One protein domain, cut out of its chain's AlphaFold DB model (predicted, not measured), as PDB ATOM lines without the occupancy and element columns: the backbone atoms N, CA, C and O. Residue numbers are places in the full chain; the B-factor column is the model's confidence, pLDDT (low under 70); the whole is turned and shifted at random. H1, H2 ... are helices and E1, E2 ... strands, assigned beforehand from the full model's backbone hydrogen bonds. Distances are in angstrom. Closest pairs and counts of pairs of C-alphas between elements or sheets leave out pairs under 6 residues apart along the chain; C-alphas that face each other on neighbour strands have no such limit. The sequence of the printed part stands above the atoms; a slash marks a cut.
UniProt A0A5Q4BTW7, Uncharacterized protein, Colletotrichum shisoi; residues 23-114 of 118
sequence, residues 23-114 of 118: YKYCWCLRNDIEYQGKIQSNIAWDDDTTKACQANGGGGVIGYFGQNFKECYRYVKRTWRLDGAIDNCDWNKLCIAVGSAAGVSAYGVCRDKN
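This is residues 23 to 114 of the 118 residues of an uncharacterized protein of Colletotrichum shisoi (UniProt A0A5Q4BTW7). A strongly twisted sheet of four strands has two helices, H1 and H2, packed on one of its faces, and no named helix covers its other face. At one end E1 turns into the small hairpin E2 and E3, and at the other the unnamed loop of residues 74 to 87 reaches away, so that hairpin and loop make the length. The printed part has 92 residues with two named helices and six named strands, in the order E1 E2 E3 H1 E4 E5 H2 E6; the larger sheet runs E4 E5 E1 E6, antiparallel throughout. The class is mixed, helices and strands; the whole is compact, with a radius of gyration of the C-alphas of 13.3 A and spans of 49 by 24 by 17 A.

In the larger sheet, E1 covers residues 23 to 31, 22.4 A long, from C-alpha 23 at (173.763, 108.518, 117.679). E6, residues 105 to 113, is 24.7 A long and ends with C-alpha 113 at (177.572, 107.249, 116.162). E5 is residues 70 to 73, 9.4 A, and E4 residues 61 to 64, 10.0 A. H2, residues 88 to 101, is 19.8 A long and begins with C-alpha 88 at (172.999, 115.322, 118.187); H1, residues 46 to 55, is 14.2 A. E2, residues 33 to 35, and E3, residues 38 to 40, are 6.0 A each.

E1 and E6 are antiparallel, with N 27 and O 109 2.9 A apart, within hydrogen-bond range. E5 is antiparallel to E1, with N 72 and O 26 at 2.8 A. E4 and E5 form a hairpin, with N 61 and O 73 at 2.8 A. H1 and H2 are on the same face, two layers, helices over a sheet. H2 lies over E1 and E6 at a height over the sheet of 7.5 A, along the strands at 22 degrees to E6 on the local plane; its closest C-alphas to E6 are Asn 92 and Gly 108, 4.0 A. H1 lies over E1 at 6.6 A, slantwise to the strands at 38 degrees to E1 on the local plane. H1 and H2 touch at Ala 52 and Leu 94, their closest C-alphas, 5.3 A, at a steep tilt of 64 degrees, opposite ways. E5, H2 and E6 form a split strand-helix-strand unit, two strands running the same way with E1 between them; its crossover is right-handed. The hairpin E2 and E3 has N 35 and O 38 at 2.9 A, and E2 is apart from H2. In H1 and H2 every O i to N i+4 pair is within hydrogen-bond range.

The C-alphas farthest apart, Gly 37 and Trp 80, are 49.7 A apart. The printed part has no cut. The link from E5 to H2, 14 residues, is long; the other links are tight. Mean pLDDT of the printed part is 86.1, and residues 58 to 59 and 75 to 84 are under 70.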
ATOM      1  N   TYR A  23     173.104 109.227 116.579       86.31
ATOM      2  CA  TYR A  23     173.763 108.518 117.679       86.31
ATOM      3  C   TYR A  23     172.773 107.626 118.428       86.31
ATOM      4  O   TYR A  23     171.561 107.806 118.335       86.31
ATOM      5  N   LYS A  24     173.277 106.642 119.175       86.75
ATOM      6  CA  LYS A  24     172.418 105.716 119.933       86.75
ATOM      7  C   LYS A  24     172.125 106.199 121.347       86.75
ATOM      8  O   LYS A  24     171.016 105.980 121.831       86.75
ATOM      9  N   TYR A  25     173.106 106.835 121.985       89.62
ATOM     10  CA  TYR A  25     173.041 107.266 123.380       89.62
ATOM     11  C   TYR A  25     173.386 108.745 123.480       89.62
ATOM     12  O   TYR A  25     174.405 109.165 122.931       89.62
ATOM     13  N   CYS A  26     172.571 109.517 124.195       92.38
ATOM     14  CA  CYS A  26     172.834 110.928 124.454       92.38
ATOM     15  C   CYS A  26     172.429 111.343 125.874       92.38
ATOM     16  O   CYS A  26     171.517 110.766 126.462       92.38
ATOM     17  N   TRP A  27     173.085 112.358 126.427       95.75
ATOM     18  CA  TRP A  27     172.797 112.915 127.753       95.75
ATOM     19  C   TRP A  27     173.020 114.429 127.774       95.75
ATOM     20  O   TRP A  27     173.597 114.991 126.841       95.75
ATOM     21  N   CYS A  28     172.520 115.099 128.811       96.56
ATOM     22  CA  CYS A  28     172.730 116.526 129.026       96.56
ATOM     23  C   CYS A  28     173.828 116.761 130.071       96.56
ATOM     24  O   CYS A  28     173.899 116.071 131.093       96.56
ATOM     25  N   LEU A  29     174.664 117.761 129.813       96.19
ATOM     26  CA  LEU A  29     175.675 118.274 130.728       96.19
ATOM     27  C   LEU A  29     175.314 119.705 131.134       96.19
ATOM     28  O   LEU A  29     174.817 120.469 130.308       96.19
ATOM     29  N   ARG A  30     175.598 120.075 132.383       96.12
ATOM     30  CA  ARG A  30     175.490 121.441 132.906       96.12
ATOM     31  C   ARG A  30     176.863 122.073 133.088       96.12
ATOM     32  O   ARG A  30     177.823 121.391 133.450       96.12
ATOM     33  N   ASN A  31     176.916 123.383 132.884       93.56
ATOM     34  CA  ASN A  31     178.097 124.209 133.088       93.56
ATOM     35  C   ASN A  31     177.890 125.208 134.223       93.56
ATOM     36  O   ASN A  31     176.776 125.686 134.432       93.56
ATOM     37  N   ASP A  32     178.985 125.519 134.915       93.06
ATOM     38  CA  ASP A  32     179.086 126.571 135.926       93.06
ATOM     39  C   ASP A  32     178.076 126.420 137.076       93.06
ATOM     40  O   ASP A  32     177.525 127.396 137.585       93.06
ATOM     41  N   ILE A  33     177.837 125.175 137.502       92.88
ATOM     42  CA  ILE A  33     176.941 124.848 138.618       92.88
ATOM     43  C   ILE A  33     177.723 124.516 139.884       92.88
ATOM     44  O   ILE A  33     178.824 123.967 139.827       92.88
ATOM     45  N   GLU A  34     177.133 124.789 141.047       93.69
ATOM     46  CA  GLU A  34     177.658 124.271 142.308       93.69
ATOM     47  C   GLU A  34     177.377 122.767 142.406       93.69
ATOM     48  O   GLU A  34     176.232 122.326 142.497       93.69
ATOM     49  N   TYR A  35     178.439 121.970 142.388       89.88
ATOM     50  CA  TYR A  35     178.380 120.525 142.530       89.88
ATOM     51  C   TYR A  35     179.445 120.086 143.531       89.88
ATOM     52  O   TYR A  35     180.622 120.421 143.385       89.88
ATOM     53  N   GLN A  36     179.038 119.365 144.580       92.00
ATOM     54  CA  GLN A  36     179.927 118.942 145.676       92.00
ATOM     55  C   GLN A  36     180.707 120.110 146.327       92.00
ATOM     56  O   GLN A  36     181.881 119.977 146.666       92.00
ATOM     57  N   GLY A  37     180.056 121.270 146.481       94.25
ATOM     58  CA  GLY A  37     180.629 122.462 147.122       94.25
ATOM     59  C   GLY A  37     181.657 123.222 146.278       94.25
ATOM     60  O   GLY A  37     182.408 124.037 146.813       94.25
ATOM     61  N   LYS A  38     181.738 122.951 144.969       94.44
ATOM     62  CA  LYS A  38     182.599 123.679 144.026       94.44
ATOM     63  C   LYS A  38     181.824 124.034 142.767       94.44
ATOM     64  O   LYS A  38     180.984 123.253 142.328       94.44
ATOM     65  N   ILE A  39     182.148 125.174 142.161       93.94
ATOM     66  CA  ILE A  39     181.659 125.503 140.819       93.94
ATOM     67  C   ILE A  39     182.372 124.600 139.815       93.94
ATOM     68  O   ILE A  39     183.604 124.567 139.773       93.94
ATOM     69  N   GLN A  40     181.597 123.832 139.056       92.50
ATOM     70  CA  GLN A  40     182.093 122.866 138.087       92.50
ATOM     71  C   GLN A  40     181.278 122.924 136.797       92.50
ATOM     72  O   GLN A  40     180.104 123.301 136.791       92.50
ATOM     73  N   SER A  41     181.915 122.489 135.716       93.81
ATOM     74  CA  SER A  41     181.329 122.445 134.380       93.81
ATOM     75  C   SER A  41     181.411 121.041 133.798       93.81
ATOM     76  O   SER A  41     182.152 120.195 134.302       93.81
ATOM     77  N   ASN A  42     180.643 120.792 132.740       93.69
ATOM     78  CA  ASN A  42     180.514 119.494 132.082       93.69
ATOM     79  C   ASN A  42     179.971 118.392 133.017       93.69
ATOM     80  O   ASN A  42     180.376 117.232 132.928       93.69
ATOM     81  N   ILE A  43     179.060 118.746 133.928       95.38
ATOM     82  CA  ILE A  43     178.478 117.810 134.899       95.38
ATOM     83  C   ILE A  43     177.225 117.163 134.316       95.38
ATOM     84  O   ILE A  43     176.277 117.860 133.961       95.38
ATOM     85  N   ALA A  44     177.199 115.830 134.234       94.88
ATOM     86  CA  ALA A  44     176.024 115.105 133.760       94.88
ATOM     87  C   ALA A  44     174.841 115.285 134.704       94.88
ATOM     88  O   ALA A  44     174.987 115.174 135.922       94.88
ATOM     89  N   TRP A  45     173.672 115.571 134.129       96.19
ATOM     90  CA  TRP A  45     172.478 115.880 134.903       96.19
ATOM     91  C   TRP A  45     171.304 114.983 134.515       96.19
ATOM     92  O   TRP A  45     170.634 115.189 133.504       96.19
ATOM     93  N   ASP A  46     171.044 113.984 135.358       95.38
ATOM     94  CA  ASP A  46     170.038 112.936 135.144       95.38
ATOM     95  C   ASP A  46     168.624 113.477 134.886       95.38
ATOM     96  O   ASP A  46     167.885 112.926 134.063       95.38
ATOM     97  N   ASP A  47     168.236 114.543 135.588       95.38
ATOM     98  CA  ASP A  47     166.917 115.172 135.444       95.38
ATOM     99  C   ASP A  47     166.761 115.848 134.075       95.38
ATOM    100  O   ASP A  47     165.745 115.664 133.398       95.38
ATOM    101  N   ASP A  48     167.804 116.543 133.613       95.94
ATOM    102  CA  ASP A  48     167.784 117.216 132.314       95.94
ATOM    103  C   ASP A  48     167.773 116.191 131.184       95.94
ATOM    104  O   ASP A  48     166.964 116.297 130.262       95.94
ATOM    105  N   THR A  49     168.599 115.144 131.297       95.50
ATOM    106  CA  THR A  49     168.601 114.027 130.347       95.50
ATOM    107  C   THR A  49     167.231 113.351 130.278       95.50
ATOM    108  O   THR A  49     166.750 113.048 129.187       95.50
ATOM    109  N   THR A  50     166.567 113.147 131.422       94.25
ATOM    110  CA  THR A  50     165.228 112.537 131.481       94.25
ATOM    111  C   THR A  50     164.200 113.386 130.735       94.25
ATOM    112  O   THR A  50     163.485 112.871 129.871       94.25
ATOM    113  N   LYS A  51     164.165 114.692 131.011       94.19
ATOM    114  CA  LYS A  51     163.252 115.642 130.358       94.19
ATOM    115  C   LYS A  51     163.529 115.769 128.861       94.19
ATOM    116  O   LYS A  51     162.598 115.688 128.060       94.19
ATOM    117  N   ALA A  52     164.796 115.901 128.471       93.88
ATOM    118  CA  ALA A  52     165.197 115.973 127.069       93.88
ATOM    119  C   ALA A  52     164.813 114.693 126.308       93.88
ATOM    120  O   ALA A  52     164.306 114.768 125.192       93.88
ATOM    121  N   CYS A  53     164.960 113.515 126.923       91.44
ATOM    122  CA  CYS A  53     164.584 112.244 126.299       91.44
ATOM    123  C   CYS A  53     163.078 112.107 126.077       91.44
ATOM    124  O   CYS A  53     162.650 111.643 125.021       91.44
ATOM    125  N   GLN A  54     162.269 112.554 127.038       89.75
ATOM    126  CA  GLN A  54     160.814 112.596 126.888       89.75
ATOM    127  C   GLN A  54     160.397 113.566 125.773       89.75
ATOM    128  O   GLN A  54     159.556 113.227 124.938       89.75
ATOM    129  N   ALA A  55     161.037 114.739 125.719       88.25
ATOM    130  CA  ALA A  55     160.805 115.754 124.694       88.25
ATOM    131  C   ALA A  55     161.287 115.329 123.295       88.25
ATOM    132  O   ALA A  55     160.782 115.832 122.292       88.25
ATOM    133  N   ASN A  56     162.196 114.355 123.198       83.69
ATOM    134  CA  ASN A  56     162.656 113.767 121.940       83.69
ATOM    135  C   ASN A  56     161.596 112.824 121.323       83.69
ATOM    136  O   ASN A  56     161.873 111.690 120.951       83.69
ATOM    137  N   GLY A  57     160.334 113.242 121.230       70.31
ATOM    138  CA  GLY A  57     159.289 112.500 120.512       70.31
ATOM    139  C   GLY A  57     158.977 111.102 121.068       70.31
ATOM    140  O   GLY A  57     158.680 110.201 120.282       70.31
ATOM    141  N   GLY A  58     159.103 110.902 122.386       60.59
ATOM    142  CA  GLY A  58     158.508 109.786 123.143       60.59
ATOM    143  C   GLY A  58     159.040 108.367 122.892       60.59
ATOM    144  O   GLY A  58     158.580 107.434 123.540       60.59
ATOM    145  N   GLY A  59     159.990 108.175 121.973       69.19
ATOM    146  CA  GLY A  59     160.548 106.852 121.654       69.19
ATOM    147  C   GLY A  59     161.876 106.527 122.340       69.19
ATOM    148  O   GLY A  59     162.397 105.433 122.136       69.19
ATOM    149  N   GLY A  60     162.453 107.478 123.077       77.38
ATOM    150  CA  GLY A  60     163.690 107.279 123.827       77.38
ATOM    151  C   GLY A  60     163.447 106.535 125.140       77.38
ATOM    152  O   GLY A  60     162.443 106.751 125.816       77.38
ATOM    153  N   VAL A  61     164.382 105.666 125.510       87.75
ATOM    154  CA  VAL A  61     164.398 104.932 126.776       87.75
ATOM    155  C   VAL A  61     165.460 105.547 127.675       87.75
ATOM    156  O   VAL A  61     166.615 105.675 127.279       87.75
ATOM    157  N   ILE A  62     165.076 105.906 128.896       91.25
ATOM    158  CA  ILE A  62     166.006 106.387 129.917       91.25
ATOM    159  C   ILE A  62     166.620 105.208 130.665       91.25
ATOM    160  O   ILE A  62     165.899 104.334 131.146       91.25
ATOM    161  N   GLY A  63     167.943 105.207 130.807       89.19
ATOM    162  CA  GLY A  63     168.656 104.192 131.577       89.19
ATOM    163  C   GLY A  63     170.114 104.553 131.841       89.19
ATOM    164  O   GLY A  63     170.634 105.518 131.291       89.19
ATOM    165  N   TYR A  64     170.772 103.770 132.692       89.06
ATOM    166  CA  TYR A  64     172.212 103.865 132.934       89.06
ATOM    167  C   TYR A  64     172.929 102.963 131.929       89.06
ATOM    168  O   TYR A  64     172.912 101.739 132.068       89.06
ATOM    169  N   PHE A  65     173.523 103.549 130.891       81.12
ATOM    170  CA  PHE A  65     174.230 102.803 129.852       81.12
ATOM    171  C   PHE A  65     175.708 103.205 129.869       81.12
ATOM    172  O   PHE A  65     176.061 104.340 129.589       81.12
ATOM    173  N   GLY A  66     176.604 102.290 130.245       73.88
ATOM    174  CA  GLY A  66     178.061 102.516 130.233       73.88
ATOM    175  C   GLY A  66     178.612 103.591 131.191       73.88
ATOM    176  O   GLY A  66     179.825 103.669 131.347       73.88
ATOM    177  N   GLN A  67     177.756 104.385 131.835       80.56
ATOM    178  CA  GLN A  67     178.100 105.532 132.678       80.56
ATOM    179  C   GLN A  67     177.343 105.481 134.018       80.56
ATOM    180  O   GLN A  67     176.311 104.820 134.137       80.56
ATOM    181  N   ASN A  68     177.817 106.238 135.019       89.06
ATOM    182  CA  ASN A  68     177.158 106.404 136.331       89.06
ATOM    183  C   ASN A  68     176.061 107.492 136.340       89.06
ATOM    184  O   ASN A  68     175.661 107.966 137.399       89.06
ATOM    185  N   PHE A  69     175.596 107.902 135.163       92.31
ATOM    186  CA  PHE A  69     174.519 108.868 134.958       92.31
ATOM    187  C   PHE A  69     173.553 108.332 133.896       92.31
ATOM    188  O   PHE A  69     173.893 107.430 133.123       92.31
ATOM    189  N   LYS A  70     172.337 108.869 133.868       94.12
ATOM    190  CA  LYS A  70     171.310 108.480 132.902       94.12
ATOM    191  C   LYS A  70     171.668 108.971 131.507       94.12
ATOM    192  O   LYS A  70     172.012 110.134 131.312       94.12
ATOM    193  N   GLU A  71     171.464 108.096 130.536       93.88
ATOM    194  CA  GLU A  71     171.488 108.396 129.112       93.88
ATOM    195  C   GLU A  71     170.096 108.132 128.513       93.88
ATOM    196  O   GLU A  71     169.341 107.261 128.960       93.88
ATOM    197  N   CYS A  72     169.761 108.895 127.479       91.75
ATOM    198  CA  CYS A  72     168.663 108.604 126.578       91.75
ATOM    199  C   CYS A  72     169.161 107.670 125.485       91.75
ATOM    200  O   CYS A  72     170.077 108.011 124.736       91.75
ATOM    201  N   TYR A  73     168.537 106.506 125.383       88.00
ATOM    202  CA  TYR A  73     168.784 105.546 124.327       88.00
ATOM    203  C   TYR A  73     167.626 105.539 123.345       88.00
ATOM    204  O   TYR A  73     166.480 105.293 123.724       88.00
ATOM    205  N   ARG A  74     167.921 105.743 122.065       78.50
ATOM    206  CA  ARG A  74     166.943 105.541 121.000       78.50
ATOM    207  C   ARG A  74     167.589 104.702 119.914       78.50
ATOM    208  O   ARG A  74     168.524 105.120 119.237       78.50
ATOM    209  N   TYR A  75     167.121 103.467 119.801       67.31
ATOM    210  CA  TYR A  75     167.532 102.562 118.743       67.31
ATOM    211  C   TYR A  75     166.358 101.663 118.395       67.31
ATOM    212  O   TYR A  75     165.962 100.788 119.170       67.31
ATOM    213  N   VAL A  76     165.808 101.867 117.206       59.50
ATOM    214  CA  VAL A  76     164.829 100.951 116.635       59.50
ATOM    215  C   VAL A  76     165.567 100.115 115.598       59.50
ATOM    216  O   VAL A  76     165.882 100.585 114.509       59.50
ATOM    217  N   LYS A  77     165.866  98.854 115.925       52.34
ATOM    218  CA  LYS A  77     166.432  97.911 114.952       52.34
ATOM    219  C   LYS A  77     165.337  97.517 113.955       52.34
ATOM    220  O   LYS A  77     164.655  96.517 114.168       52.34
ATOM    221  N   ARG A  78     165.135  98.286 112.882       53.00
ATOM    222  CA  ARG A  78     164.349  97.817 111.728       53.00
ATOM    223  C   ARG A  78     165.292  97.171 110.722       53.00
ATOM    224  O   ARG A  78     166.396  97.651 110.501       53.00
ATOM    225  N   THR A  79     164.850  96.077 110.109       50.09
ATOM    226  CA  THR A  79     165.635  95.228 109.195       50.09
ATOM    227  C   THR A  79     166.201  95.964 107.973       50.09
ATOM    228  O   THR A  79     167.067  95.419 107.304       50.09
ATOM    229  N   TRP A  80     165.720  97.176 107.677       43.12
ATOM    230  CA  TRP A  80     166.012  97.902 106.437       43.12
ATOM    231  C   TRP A  80     166.149  99.431 106.595       43.12
ATOM    232  O   TRP A  80     166.416 100.112 105.611       43.12
ATOM    233  N   ARG A  81     165.987  99.991 107.807       44.22
ATOM    234  CA  ARG A  81     166.232 101.416 108.098       44.22
ATOM    235  C   ARG A  81     166.758 101.596 109.511       44.22
ATOM    236  O   ARG A  81     166.190 101.065 110.463       44.22
ATOM    237  N   LEU A  82     167.791 102.414 109.645       51.88
ATOM    238  CA  LEU A  82     168.281 102.910 110.927       51.88
ATOM    239  C   LEU A  82     167.462 104.121 111.411       51.88
ATOM    240  O   LEU A  82     168.015 105.105 111.897       51.88
ATOM    241  N   ASP A  83     166.138 104.051 111.265       55.88
ATOM    242  CA  ASP A  83     165.237 105.091 111.753       55.88
ATOM    243  C   ASP A  83     165.180 105.019 113.283       55.88
ATOM    244  O   ASP A  83     164.931 103.957 113.856       55.88
ATOM    245  N   GLY A  84     165.386 106.150 113.957       63.19
ATOM    246  CA  GLY A  84     165.237 106.252 115.411       63.19
ATOM    247  C   GLY A  84     166.534 106.361 116.203       63.19
ATOM    248  O   GLY A  84     166.489 106.152 117.408       63.19
ATOM    249  N   ALA A  85     167.657 106.692 115.568       76.81
ATOM    250  CA  ALA A  85     168.797 107.267 116.277       76.81
ATOM    251  C   ALA A  85     168.494 108.711 116.722       76.81
ATOM    252  O   ALA A  85     167.595 109.366 116.193       76.81
ATOM    253  N   ILE A  86     169.236 109.196 117.711       86.38
ATOM    254  CA  ILE A  86     169.149 110.562 118.220       86.38
ATOM    255  C   ILE A  86     170.053 111.453 117.366       86.38
ATOM    256  O   ILE A  86     171.254 111.205 117.281       86.38
ATOM    257  N   ASP A  87     169.488 112.484 116.746       87.75
ATOM    258  CA  ASP A  87     170.272 113.547 116.117       87.75
ATOM    259  C   ASP A  87     170.934 114.419 117.199       87.75
ATOM    260  O   ASP A  87     170.252 114.922 118.097       87.75
ATOM    261  N   ASN A  88     172.261 114.579 117.156       89.25
ATOM    262  CA  ASN A  88     172.999 115.322 118.187       89.25
ATOM    263  C   ASN A  88     172.667 116.822 118.208       89.25
ATOM    264  O   ASN A  88     172.679 117.425 119.280       89.25
ATOM    265  N   CYS A  89     172.350 117.432 117.065       89.31
ATOM    266  CA  CYS A  89     172.001 118.847 117.004       89.31
ATOM    267  C   CYS A  89     170.640 119.100 117.651       89.31
ATOM    268  O   CYS A  89     170.490 120.035 118.443       89.31
ATOM    269  N   ASP A  90     169.651 118.260 117.353       90.62
ATOM    270  CA  ASP A  90     168.341 118.349 117.990       90.62
ATOM    271  C   ASP A  90     168.413 117.984 119.474       90.62
ATOM    272  O   ASP A  90     167.810 118.669 120.302       90.62
ATOM    273  N   TRP A  91     169.225 116.990 119.844       92.81
ATOM    274  CA  TRP A  91     169.495 116.680 121.247       92.81
ATOM    275  C   TRP A  91     170.086 117.872 122.002       92.81
ATOM    276  O   TRP A  91     169.616 118.218 123.087       92.81
ATOM    277  N   ASN A  92     171.075 118.546 121.413       94.81
ATOM    278  CA  ASN A  92     171.697 119.713 122.020       94.81
ATOM    279  C   ASN A  92     170.683 120.842 122.262       94.81
ATOM    280  O   ASN A  92     170.653 121.412 123.352       94.81
ATOM    281  N   LYS A  93     169.792 121.115 121.298       94.50
ATOM    282  CA  LYS A  93     168.708 122.101 121.472       94.50
ATOM    283  C   LYS A  93     167.775 121.729 122.626       94.50
ATOM    284  O   LYS A  93     167.393 122.610 123.393       94.50
ATOM    285  N   LEU A  94     167.425 120.448 122.768       94.62
ATOM    286  CA  LEU A  94     166.586 119.972 123.872       94.62
ATOM    287  C   LEU A  94     167.276 120.171 125.228       94.62
ATOM    288  O   LEU A  94     166.651 120.693 126.149       94.62
ATOM    289  N   CYS A  95     168.563 119.834 125.346       95.69
ATOM    290  CA  CYS A  95     169.319 120.065 126.579       95.69
ATOM    291  C   CYS A  95     169.444 121.558 126.916       95.69
ATOM    292  O   CYS A  95     169.223 121.932 128.065       95.69
ATOM    293  N   ILE A  96     169.723 122.420 125.928       95.44
ATOM    294  CA  ILE A  96     169.760 123.880 126.119       95.44
ATOM    295  C   ILE A  96     168.405 124.390 126.617       95.44
ATOM    296  O   ILE A  96     168.352 125.170 127.566       95.44
ATOM    297  N   ALA A  97     167.303 123.939 126.013       94.38
ATOM    298  CA  ALA A  97     165.960 124.351 126.412       94.38
ATOM    299  C   ALA A  97     165.640 123.938 127.859       94.38
ATOM    300  O   ALA A  97     165.122 124.746 128.631       94.38
ATOM    301  N   VAL A  98     165.985 122.705 128.247       94.62
ATOM    302  CA  VAL A  98     165.763 122.205 129.610       94.62
ATOM    303  C   VAL A  98     166.646 122.932 130.630       94.62
ATOM    304  O   VAL A  98     166.139 123.365 131.664       94.62
ATOM    305  N   GLY A  99     167.932 123.131 130.329       92.06
ATOM    306  CA  GLY A  99     168.845 123.886 131.192       92.06
ATOM    307  C   GLY A  99     168.406 125.337 131.369       92.06
ATOM    308  O   GLY A  99     168.325 125.825 132.495       92.06
ATOM    309  N   SER A 100     168.006 125.999 130.278       92.94
ATOM    310  CA  SER A 100     167.481 127.366 130.322       92.94
ATOM    311  C   SER A 100     166.219 127.468 131.180       92.94
ATOM    312  O   SER A 100     166.072 128.443 131.913       92.94
ATOM    313  N   ALA A 101     165.327 126.473 131.136       93.31
ATOM    314  CA  ALA A 101     164.149 126.424 132.005       93.31
ATOM    315  C   ALA A 101     164.512 126.229 133.492       93.31
ATOM    316  O   ALA A 101     163.752 126.630 134.369       93.31
ATOM    317  N   ALA A 102     165.680 125.645 133.776       90.81
ATOM    318  CA  ALA A 102     166.241 125.495 135.117       90.81
ATOM    319  C   ALA A 102     167.191 126.642 135.527       90.81
ATOM    320  O   ALA A 102     167.757 126.593 136.618       90.81
ATOM    321  N   GLY A 103     167.374 127.665 134.683       93.06
ATOM    322  CA  GLY A 103     168.249 128.808 134.963       93.06
ATOM    323  C   GLY A 103     169.749 128.494 134.918       93.06
ATOM    324  O   GLY A 103     170.532 129.205 135.540       93.06
ATOM    325  N   VAL A 104     170.156 127.439 134.208       93.25
ATOM    326  CA  VAL A 104     171.556 126.999 134.097       93.25
ATOM    327  C   VAL A 104     171.980 126.838 132.641       93.25
ATOM    328  O   VAL A 104     171.160 126.599 131.754       93.25
ATOM    329  N   SER A 105     173.282 126.936 132.387       94.00
ATOM    330  CA  SER A 105     173.845 126.600 131.080       94.00
ATOM    331  C   SER A 105     173.904 125.081 130.933       94.00
ATOM    332  O   SER A 105     174.476 124.401 131.787       94.00
ATOM    333  N   ALA A 106     173.312 124.543 129.869       94.50
ATOM    334  CA  ALA A 106     173.341 123.117 129.576       94.50
ATOM    335  C   ALA A 106     173.531 122.856 128.084       94.50
ATOM    336  O   ALA A 106     173.173 123.683 127.247       94.50
ATOM    337  N   TYR A 107     174.082 121.691 127.756       95.44
ATOM    338  CA  TYR A 107     174.308 121.253 126.384       95.44
ATOM    339  C   TYR A 107     174.236 119.727 126.281       95.44
ATOM    340  O   TYR A 107     174.343 119.011 127.278       95.44
ATOM    341  N   GLY A 108     173.992 119.231 125.074       94.06
ATOM    342  CA  GLY A 108     173.826 117.809 124.798       94.06
ATOM    343  C   GLY A 108     175.109 117.160 124.295       94.06
ATOM    344  O   GLY A 108     175.837 117.749 123.501       94.06
ATOM    345  N   VAL A 109     175.356 115.923 124.721       92.88
ATOM    346  CA  VAL A 109     176.465 115.091 124.238       92.88
ATOM    347  C   VAL A 109     175.933 113.723 123.849       92.88
ATOM    348  O   VAL A 109     174.983 113.231 124.458       92.88
ATOM    349  N   CYS A 110     176.538 113.118 122.832       90.94
ATOM    350  CA  CYS A 110     176.125 111.830 122.298       90.94
ATOM    351  C   CYS A 110     177.322 110.904 122.051       90.94
ATOM    352  O   CYS A 110     178.430 111.362 121.765       90.94
ATOM    353  N   ARG A 111     177.086 109.589 122.106       88.56
ATOM    354  CA  ARG A 111     178.068 108.546 121.772       88.56
ATOM    355  C   ARG A 111     177.451 107.418 120.950       88.56
ATOM    356  O   ARG A 111     176.235 107.335 120.771       88.56
ATOM    357  N   ASP A 112     178.323 106.562 120.428       84.69
ATOM    358  CA  ASP A 112     177.992 105.466 119.515       84.69
ATOM    359  C   ASP A 112     177.270 105.976 118.265       84.69
ATOM    360  O   ASP A 112     176.084 105.710 118.035       84.69
ATOM    361  N   LYS A 113     178.022 106.747 117.463       80.19
ATOM    362  CA  LYS A 113     177.572 107.249 116.162       80.19
ATOM    363  C   LYS A 113     177.033 106.083 115.344       80.19
ATOM    364  O   LYS A 113     177.659 105.029 115.231       80.19
ATOM    365  N   ASN A 114     175.855 106.267 114.780       72.88
ATOM    366  CA  ASN A 114     175.216 105.265 113.960       72.88
ATOM    367  C   ASN A 114     175.863 105.301 112.568       72.88
ATOM    368  O   ASN A 114     175.597 106.203 111.781       72.88
TER     369      ASN A 114